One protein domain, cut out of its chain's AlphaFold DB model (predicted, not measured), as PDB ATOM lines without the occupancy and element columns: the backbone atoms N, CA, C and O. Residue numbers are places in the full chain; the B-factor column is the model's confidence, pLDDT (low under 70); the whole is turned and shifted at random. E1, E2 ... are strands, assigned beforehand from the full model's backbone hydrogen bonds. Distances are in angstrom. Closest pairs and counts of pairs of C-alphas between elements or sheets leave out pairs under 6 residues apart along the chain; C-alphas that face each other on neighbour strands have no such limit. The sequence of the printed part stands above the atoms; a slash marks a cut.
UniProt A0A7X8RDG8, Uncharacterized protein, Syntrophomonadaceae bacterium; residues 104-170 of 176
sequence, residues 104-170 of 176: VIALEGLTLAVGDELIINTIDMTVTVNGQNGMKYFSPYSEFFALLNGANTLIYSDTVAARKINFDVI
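This is residues 104 to 170 of the 176 residues of an uncharacterized protein of Syntrophomonadaceae bacterium (UniProt A0A7X8RDG8). There is little regular structure: one small two-stranded hairpin, E1 and E2, with long unnamed stretches before and after it. After the hairpin, residues 130 to 170 make a wide loop, from which residues 148 to 153 and 159 to 164 stick out. The printed part has 67 residues, no named helix and two antiparallel strands; the class is all strand, with 8 residues in named elements. It is compact, with a radius of gyration of the C-alphas of 12.4 A and spans of 34 by 26 by 22 A.

E1, residues 118 to 121, and E2, residues 126 to 129, form a hairpin, antiparallel at 168 degrees, joined by a tight link. C-alphas 118 and 129 face each other at 4.7 A. N 119 and O 128 are within hydrogen-bond range at 2.9 A, as are N 126 and O 121 at 3.1 A. Residues 128 to 129 of E2 also pair, antiparallel, with residues 132 to 133.

E1 begins at C-alpha 118 (-25.152, -44.678, 7.317) and measures 9.9 A. E2 measures 10.4 A and ends at C-alpha 129 (-26.026, -43.574, 11.771).

The C-alphas farthest apart, of Ala 113 and Asn 149, are 33.9 A apart. The printed part has no cut. Its mean pLDDT is 89.4; residue 161 is under 70.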
ATOM      1  N   VAL A 104     -11.950 -37.626  -0.250       88.69
ATOM      2  CA  VAL A 104     -12.091 -38.777   0.645       88.69
ATOM      3  C   VAL A 104     -12.773 -38.344   1.935       88.69
ATOM      4  O   VAL A 104     -12.403 -37.339   2.541       88.69
ATOM      5  N   ILE A 105     -13.752 -39.140   2.365       92.19
ATOM      6  CA  ILE A 105     -14.342 -39.062   3.700       92.19
ATOM      7  C   ILE A 105     -13.929 -40.317   4.464       92.19
ATOM      8  O   ILE A 105     -14.249 -41.434   4.061       92.19
ATOM      9  N   ALA A 106     -13.231 -40.120   5.578       92.88
ATOM     10  CA  ALA A 106     -12.848 -41.155   6.522       92.88
ATOM     11  C   ALA A 106     -13.727 -41.068   7.777       92.88
ATOM     12  O   ALA A 106     -13.859 -40.011   8.402       92.88
ATOM     13  N   LEU A 107     -14.321 -42.206   8.144       92.56
ATOM     14  CA  LEU A 107     -15.142 -42.367   9.342       92.56
ATOM     15  C   LEU A 107     -14.392 -43.250  10.347       92.56
ATOM     16  O   LEU A 107     -14.483 -44.477  10.316       92.56
ATOM     17  N   GLU A 108     -13.598 -42.623  11.206       91.38
ATOM     18  CA  GLU A 108     -12.709 -43.305  12.143       91.38
ATOM     19  C   GLU A 108     -13.486 -43.887  13.328       91.38
ATOM     20  O   GLU A 108     -14.332 -43.231  13.931       91.38
ATOM     21  N   GLY A 109     -13.202 -45.145  13.673       88.69
ATOM     22  CA  GLY A 109     -13.841 -45.824  14.806       88.69
ATOM     23  C   GLY A 109     -15.323 -46.165  14.602       88.69
ATOM     24  O   GLY A 109     -15.961 -46.669  15.529       88.69
ATOM     25  N   LEU A 110     -15.882 -45.929  13.410       90.81
ATOM     26  CA  LEU A 110     -17.235 -46.356  13.078       90.81
ATOM     27  C   LEU A 110     -17.265 -47.872  12.856       90.81
ATOM     28  O   LEU A 110     -16.527 -48.413  12.037       90.81
ATOM     29  N   THR A 111     -18.157 -48.559  13.566       89.62
ATOM     30  CA  THR A 111     -18.463 -49.974  13.338       89.62
ATOM     31  C   THR A 111     -19.945 -50.095  13.025       89.62
ATOM     32  O   THR A 111     -20.770 -49.698  13.842       89.62
ATOM     33  N   LEU A 112     -20.267 -50.636  11.851       88.25
ATOM     34  CA  LEU A 112     -21.641 -50.883  11.415       88.25
ATOM     35  C   LEU A 112     -21.969 -52.374  11.536       88.25
ATOM     36  O   LEU A 112     -21.184 -53.227  11.093       88.25
ATOM     37  N   ALA A 113     -23.124 -52.675  12.121       88.44
ATOM     38  CA  ALA A 113     -23.734 -53.994  12.134       88.44
ATOM     39  C   ALA A 113     -24.595 -54.217  10.878       88.44
ATOM     40  O   ALA A 113     -24.841 -53.313  10.079       88.44
ATOM     41  N   VAL A 114     -25.041 -55.458  10.675       86.81
ATOM     42  CA  VAL A 114     -25.950 -55.783   9.569       86.81
ATOM     43  C   VAL A 114     -27.290 -55.087   9.805       86.81
ATOM     44  O   VAL A 114     -27.901 -55.281  10.851       86.81
ATOM     45  N   GLY A 115     -27.749 -54.319   8.816       88.62
ATOM     46  CA  GLY A 115     -29.000 -53.561   8.884       88.62
ATOM     47  C   GLY A 115     -28.844 -52.117   9.359       88.62
ATOM     48  O   GLY A 115     -29.824 -51.381   9.296       88.62
ATOM     49  N   ASP A 116     -27.647 -51.698   9.779       92.81
ATOM     50  CA  ASP A 116     -27.390 -50.292  10.090       92.81
ATOM     51  C   ASP A 116     -27.348 -49.438   8.817       92.81
ATOM     52  O   ASP A 116     -26.765 -49.825   7.800       92.81
ATOM     53  N   GLU A 117     -27.921 -48.242   8.903       93.81
ATOM     54  CA  GLU A 117     -27.943 -47.240   7.848       93.81
ATOM     55  C   GLU A 117     -26.983 -46.094   8.181       93.81
ATOM     56  O   GLU A 117     -27.090 -45.443   9.223       93.81
ATOM     57  N   LEU A 118     -26.045 -45.830   7.272       94.56
ATOM     58  CA  LEU A 118     -25.152 -44.678   7.317       94.56
ATOM     59  C   LEU A 118     -25.564 -43.698   6.218       94.56
ATOM     60  O   LEU A 118     -25.511 -44.035   5.038       94.56
ATOM     61  N   ILE A 119     -25.902 -42.470   6.606       95.69
ATOM     62  CA  ILE A 119     -26.230 -41.386   5.678       95.69
ATOM     63  C   ILE A 119     -25.166 -40.300   5.805       95.69
ATOM     64  O   ILE A 119     -24.906 -39.795   6.899       95.69
ATOM     65  N   ILE A 120     -24.572 -39.926   4.673       95.56
ATOM     66  CA  ILE A 120     -23.644 -38.799   4.548       95.56
ATOM     67  C   ILE A 120     -24.322 -37.754   3.665       95.56
ATOM     68  O   ILE A 120     -24.446 -37.939   2.456       95.56
ATOM     69  N   ASN A 121     -24.763 -36.654   4.266       94.88
ATOM     70  CA  ASN A 121     -25.350 -35.539   3.539       94.88
ATOM     71  C   ASN A 121     -24.270 -34.483   3.289       94.88
ATOM     72  O   ASN A 121     -23.873 -33.747   4.194       94.88
ATOM     73  N   THR A 122     -23.791 -34.415   2.047       92.75
ATOM     74  CA  THR A 122     -22.725 -33.486   1.652       92.75
ATOM     75  C   THR A 122     -23.204 -32.045   1.462       92.75
ATOM     76  O   THR A 122     -22.373 -31.144   1.430       92.75
ATOM     77  N   ILE A 123     -24.521 -31.808   1.366       91.19
ATOM     78  CA  ILE A 123     -25.112 -30.465   1.242       91.19
ATOM     79  C   ILE A 123     -25.253 -29.830   2.624       91.19
ATOM     80  O   ILE A 123     -24.758 -28.729   2.847       91.19
ATOM     81  N   ASP A 124     -25.881 -30.550   3.554       93.31
ATOM     82  CA  ASP A 124     -26.092 -30.071   4.925       93.31
ATOM     83  C   ASP A 124     -24.871 -30.320   5.826       93.31
ATOM     84  O   ASP A 124     -24.873 -29.934   6.991       93.31
ATOM     85  N   MET A 125     -23.823 -30.961   5.290       94.50
ATOM     86  CA  MET A 125     -22.570 -31.278   5.985       94.50
ATOM     87  C   MET A 125     -22.799 -32.084   7.271       94.50
ATOM     88  O   MET A 125     -22.268 -31.771   8.338       94.50
ATOM     89  N   THR A 126     -23.615 -33.135   7.175       95.62
ATOM     90  CA  THR A 126     -23.955 -34.000   8.310       95.62
ATOM     91  C   THR A 126     -23.723 -35.472   7.999       95.62
ATOM     92  O   THR A 126     -23.829 -35.923   6.858       95.62
ATOM     93  N   VAL A 127     -23.413 -36.235   9.046       96.31
ATOM     94  CA  VAL A 127     -23.332 -37.696   9.012       96.31
ATOM     95  C   VAL A 127     -24.249 -38.251  10.089       96.31
ATOM     96  O   VAL A 127     -24.181 -37.816  11.243       96.31
ATOM     97  N   THR A 128     -25.082 -39.226   9.733       96.75
ATOM     98  CA  THR A 128     -25.976 -39.905  10.676       96.75
ATOM     99  C   THR A 128     -25.876 -41.416  10.555       96.75
ATOM    100  O   THR A 128     -25.770 -41.941   9.450       96.75
ATOM    101  N   VAL A 129     -25.959 -42.109  11.690       96.12
ATOM    102  CA  VAL A 129     -26.026 -43.574  11.771       96.12
ATOM    103  C   VAL A 129     -27.363 -43.937  12.403       96.12
ATOM    104  O   VAL A 129     -27.619 -43.539  13.539       96.12
ATOM    105  N   ASN A 130     -28.232 -44.636  11.673       95.06
ATOM    106  CA  ASN A 130     -29.597 -44.968  12.102       95.06
ATOM    107  C   ASN A 130     -30.380 -43.736  12.608       95.06
ATOM    108  O   ASN A 130     -31.032 -43.772  13.654       95.06
ATOM    109  N   GLY A 131     -30.232 -42.598  11.920       93.94
ATOM    110  CA  GLY A 131     -30.846 -41.318  12.297       93.94
ATOM    111  C   GLY A 131     -30.226 -40.607  13.511       93.94
ATOM    112  O   GLY A 131     -30.651 -39.506  13.850       93.94
ATOM    113  N   GLN A 132     -29.215 -41.186  14.163       95.19
ATOM    114  CA  GLN A 132     -28.473 -40.543  15.252       95.19
ATOM    115  C   GLN A 132     -27.258 -39.785  14.722       95.19
ATOM    116  O   GLN A 132     -26.685 -40.153  13.699       95.19
ATOM    117  N   ASN A 133     -26.826 -38.745  15.439       95.06
ATOM    118  CA  ASN A 133     -25.652 -37.961  15.058       95.06
ATOM    119  C   ASN A 133     -24.390 -38.849  14.989       95.06
ATOM    120  O   ASN A 133     -23.942 -39.408  15.993       95.06
ATOM    121  N   GLY A 134     -23.817 -38.954  13.789       93.75
ATOM    122  CA  GLY A 134     -22.610 -39.713  13.473       93.75
ATOM    123  C   GLY A 134     -21.364 -38.848  13.269       93.75
ATOM    124  O   GLY A 134     -20.298 -39.397  13.009       93.75
ATOM    125  N   MET A 135     -21.452 -37.520  13.425       94.94
ATOM    126  CA  MET A 135     -20.327 -36.598  13.193       94.94
ATOM    127  C   MET A 135     -19.123 -36.871  14.091       94.94
ATOM    128  O   MET A 135     -18.003 -36.545  13.723       94.94
ATOM    129  N   LYS A 136     -19.326 -37.525  15.238       93.81
ATOM    130  CA  LYS A 136     -18.234 -37.964  16.119       93.81
ATOM    131  C   LYS A 136     -17.241 -38.928  15.453       93.81
ATOM    132  O   LYS A 136     -16.132 -39.064  15.948       93.81
ATOM    133  N   TYR A 137     -17.651 -39.613  14.384       93.56
ATOM    134  CA  TYR A 137     -16.790 -40.514  13.617       93.56
ATOM    135  C   TYR A 137     -16.098 -39.807  12.447       93.56
ATOM    136  O   TYR A 137     -15.191 -40.371  11.849       93.56
ATOM    137  N   PHE A 138     -16.523 -38.594  12.089       93.75
ATOM    138  CA  PHE A 138     -15.965 -37.865  10.959       93.75
ATOM    139  C   PHE A 138     -14.537 -37.408  11.278       93.75
ATOM    140  O   PHE A 138     -14.320 -36.650  12.224       93.75
ATOM    141  N   SER A 139     -13.564 -37.894  10.503       92.38
ATOM    142  CA  SER A 139     -12.151 -37.578  10.722       92.38
ATOM    143  C   SER A 139     -11.888 -36.080  10.521       92.38
ATOM    144  O   SER A 139     -12.407 -35.491   9.569       92.38
ATOM    145  N   PRO A 140     -11.033 -35.447  11.347       87.69
ATOM    146  CA  PRO A 140     -10.676 -34.035  11.189       87.69
ATOM    147  C   PRO A 140      -9.905 -33.741   9.893       87.69
ATOM    148  O   PRO A 140      -9.772 -32.580   9.517       87.69
ATOM    149  N   TYR A 141      -9.386 -34.772   9.222       85.62
ATOM    150  CA  TYR A 141      -8.686 -34.653   7.940       85.62
ATOM    151  C   TYR A 141      -9.600 -34.881   6.731       85.62
ATOM    152  O   TYR A 141      -9.136 -34.820   5.595       85.62
ATOM    153  N   SER A 142     -10.875 -35.196   6.968       87.06
ATOM    154  CA  SER A 142     -11.870 -35.388   5.915       87.06
ATOM    155  C   SER A 142     -12.588 -34.092   5.590       87.06
ATOM    156  O   SER A 142     -12.798 -33.243   6.452       87.06
ATOM    157  N   GLU A 143     -13.032 -33.974   4.344       88.81
ATOM    158  CA  GLU A 143     -13.820 -32.838   3.882       88.81
ATOM    159  C   GLU A 143     -15.053 -33.338   3.130       88.81
ATOM    160  O   GLU A 143     -15.001 -34.319   2.383       88.81
ATOM    161  N   PHE A 144     -16.184 -32.659   3.324       91.75
ATOM    162  CA  PHE A 144     -17.353 -32.890   2.483       91.75
ATOM    163  C   PHE A 144     -17.061 -32.405   1.066       91.75
ATOM    164  O   PHE A 144     -16.484 -31.335   0.864       91.75
ATOM    165  N   PHE A 145     -17.498 -33.178   0.080       90.06
ATOM    166  CA  PHE A 145     -17.259 -32.885  -1.323       90.06
ATOM    167  C   PHE A 145     -18.559 -32.860  -2.122       90.06
ATOM    168  O   PHE A 145     -19.548 -33.516  -1.791       90.06
ATOM    169  N   ALA A 146     -18.538 -32.096  -3.212       88.44
ATOM    170  CA  ALA A 146     -19.596 -32.100  -4.207       88.44
ATOM    171  C   ALA A 146     -19.234 -33.056  -5.347       88.44
ATOM    172  O   ALA A 146     -18.064 -33.178  -5.713       88.44
ATOM    173  N   LEU A 147     -20.246 -33.679  -5.950       88.56
ATOM    174  CA  LEU A 147     -20.061 -34.405  -7.203       88.56
ATOM    175  C   LEU A 147     -19.651 -33.420  -8.304       88.56
ATOM    176  O   LEU A 147     -20.223 -32.329  -8.429       88.56
ATOM    177  N   LEU A 148     -18.636 -33.795  -9.079       86.88
ATOM    178  CA  LEU A 148     -18.128 -32.987 -10.182       86.88
ATOM    179  C   LEU A 148     -18.983 -33.192 -11.434       86.88
ATOM    180  O   LEU A 148     -19.726 -34.165 -11.556       86.88
ATOM    181  N   ASN A 149     -18.855 -32.283 -12.400       82.31
ATOM    182  CA  ASN A 149     -19.492 -32.460 -13.701       82.31
ATOM    183  C   ASN A 149     -18.887 -33.670 -14.426       82.31
ATOM    184  O   ASN A 149     -17.666 -33.793 -14.522       82.31
ATOM    185  N   GLY A 150     -19.748 -34.507 -15.001       84.19
ATOM    186  CA  GLY A 150     -19.345 -35.711 -15.727       84.19
ATOM    187  C   GLY A 150     -19.434 -36.980 -14.878       84.19
ATOM    188  O   GLY A 150     -20.186 -37.050 -13.907       84.19
ATOM    189  N   ALA A 151     -18.701 -38.014 -15.291       84.12
ATOM    190  CA  ALA A 151     -18.705 -39.300 -14.607       84.12
ATOM    191  C   ALA A 151     -17.891 -39.219 -13.307       84.12
ATOM    192  O   ALA A 151     -16.712 -38.868 -13.333       84.12
ATOM    193  N   ASN A 152     -18.524 -39.571 -12.189       84.81
ATOM    194  CA  ASN A 152     -17.876 -39.681 -10.887       84.81
ATOM    195  C   ASN A 152     -17.762 -41.163 -10.521       84.81
ATOM    196  O   ASN A 152     -18.727 -41.913 -10.669       84.81
ATOM    197  N   THR A 153     -16.600 -41.567 -10.015       88.25
ATOM    198  CA  THR A 153     -16.392 -42.908  -9.464       88.25
ATOM    199  C   THR A 153     -16.405 -42.806  -7.950       88.25
ATOM    200  O   THR A 153     -15.596 -42.083  -7.376       88.25
ATOM    201  N   LEU A 154     -17.318 -43.532  -7.310       87.75
ATOM    202  CA  LEU A 154     -17.420 -43.596  -5.856       87.75
ATOM    203  C   LEU A 154     -16.914 -44.956  -5.394       87.75
ATOM    204  O   LEU A 154     -17.329 -45.992  -5.913       87.75
ATOM    205  N   ILE A 155     -15.986 -44.935  -4.443       87.06
ATOM    206  CA  ILE A 155     -15.323 -46.128  -3.930       87.06
ATOM    207  C   ILE A 155     -15.573 -46.182  -2.431       87.06
ATOM    208  O   ILE A 155     -15.298 -45.228  -1.709       87.06
ATOM    209  N   TYR A 156     -16.090 -47.317  -1.980       87.31
ATOM    210  CA  TYR A 156     -16.181 -47.652  -0.569       87.31
ATOM    211  C   TYR A 156     -15.075 -48.642  -0.211       87.31
ATOM    212  O   TYR A 156     -14.838 -49.608  -0.939       87.31
ATOM    213  N   SER A 157     -14.435 -48.418   0.932       85.88
ATOM    214  CA  SER A 157     -13.447 -49.326   1.506       85.88
ATOM    215  C   SER A 157     -13.638 -49.431   3.012       85.88
ATOM    216  O   SER A 157     -13.792 -48.410   3.685       85.88
ATOM    217  N   ASP A 158     -13.554 -50.645   3.542       84.56
ATOM    218  CA  ASP A 158     -13.474 -50.924   4.972       84.56
ATOM    219  C   ASP A 158     -12.277 -51.843   5.276       84.56
ATOM    220  O   ASP A 158     -11.465 -52.171   4.409       84.56
ATOM    221  N   THR A 159     -12.141 -52.251   6.537       82.69
ATOM    222  CA  THR A 159     -11.101 -53.196   6.965       82.69
ATOM    223  C   THR A 159     -11.434 -54.654   6.626       82.69
ATOM    224  O   THR A 159     -10.602 -55.535   6.846       82.69
ATOM    225  N   VAL A 160     -12.632 -54.939   6.098       78.81
ATOM    226  CA  VAL A 160     -13.151 -56.291   5.865       78.81
ATOM    227  C   VAL A 160     -13.364 -56.512   4.369       78.81
ATOM    228  O   VAL A 160     -14.435 -56.282   3.821       78.81
ATOM    229  N   ALA A 161     -12.367 -57.111   3.718       67.00
ATOM    230  CA  ALA A 161     -12.280 -57.247   2.258       67.00
ATOM    231  C   ALA A 161     -13.478 -57.903   1.520       67.00
ATOM    232  O   ALA A 161     -13.521 -57.858   0.294       67.00
ATOM    233  N   ALA A 162     -14.429 -58.537   2.214       71.56
ATOM    234  CA  ALA A 162     -15.542 -59.277   1.608       71.56
ATOM    235  C   ALA A 162     -16.943 -58.775   2.010       71.56
ATOM    236  O   ALA A 162     -17.939 -59.442   1.714       71.56
ATOM    237  N   ARG A 163     -17.056 -57.633   2.701       77.81
ATOM    238  CA  ARG A 163     -18.366 -57.111   3.107       77.81
ATOM    239  C   ARG A 163     -19.131 -56.601   1.882       77.81
ATOM    240  O   ARG A 163     -18.656 -55.746   1.142       77.81
ATOM    241  N   LYS A 164     -20.342 -57.125   1.674       78.81
ATOM    242  CA  LYS A 164     -21.278 -56.592   0.678       78.81
ATOM    243  C   LYS A 164     -22.080 -55.474   1.324       78.81
ATOM    244  O   LYS A 164     -22.818 -55.731   2.271       78.81
ATOM    245  N   ILE A 165     -21.928 -54.264   0.807       84.69
ATOM    246  CA  ILE A 165     -22.744 -53.114   1.192       84.69
ATOM    247  C   ILE A 165     -23.711 -52.771   0.061       84.69
ATOM    248  O   ILE A 165     -23.407 -53.013  -1.108       84.69
ATOM    249  N   ASN A 166     -24.867 -52.215   0.415       88.19
ATOM    250  CA  ASN A 166     -25.688 -51.501  -0.552       88.19
ATOM    251  C   ASN A 166     -25.258 -50.031  -0.556       88.19
ATOM    252  O   ASN A 166     -24.991 -49.473   0.508       88.19
ATOM    253  N   PHE A 167     -25.153 -49.431  -1.736       88.75
ATOM    254  CA  PHE A 167     -24.646 -48.075  -1.896       88.75
ATOM    255  C   PHE A 167     -25.553 -47.304  -2.843       88.75
ATOM    256  O   PHE A 167     -25.524 -47.520  -4.054       88.75
ATOM    257  N   ASP A 168     -26.343 -46.403  -2.272       92.56
ATOM    258  CA  ASP A 168     -27.279 -45.561  -3.003       92.56
ATOM    259  C   ASP A 168     -26.808 -44.108  -2.962       92.56
ATOM    260  O   ASP A 168     -26.381 -43.593  -1.927       92.56
ATOM    261  N   VAL A 169     -26.886 -43.436  -4.107       92.19
ATOM    262  CA  VAL A 169     -26.482 -42.037  -4.254       92.19
ATOM    263  C   VAL A 169     -27.683 -41.260  -4.748       92.19
ATOM    264  O   VAL A 169     -28.233 -41.561  -5.804       92.19
ATOM    265  N   ILE A 170     -28.075 -40.240  -3.992       93.38
ATOM    266  CA  ILE A 170     -29.151 -39.327  -4.368       93.38
ATOM    267  C   ILE A 170     -28.514 -37.983  -4.686       93.38
ATOM    268  O   ILE A 170     -27.805 -37.408  -3.860       93.38
TER     269      ILE A 170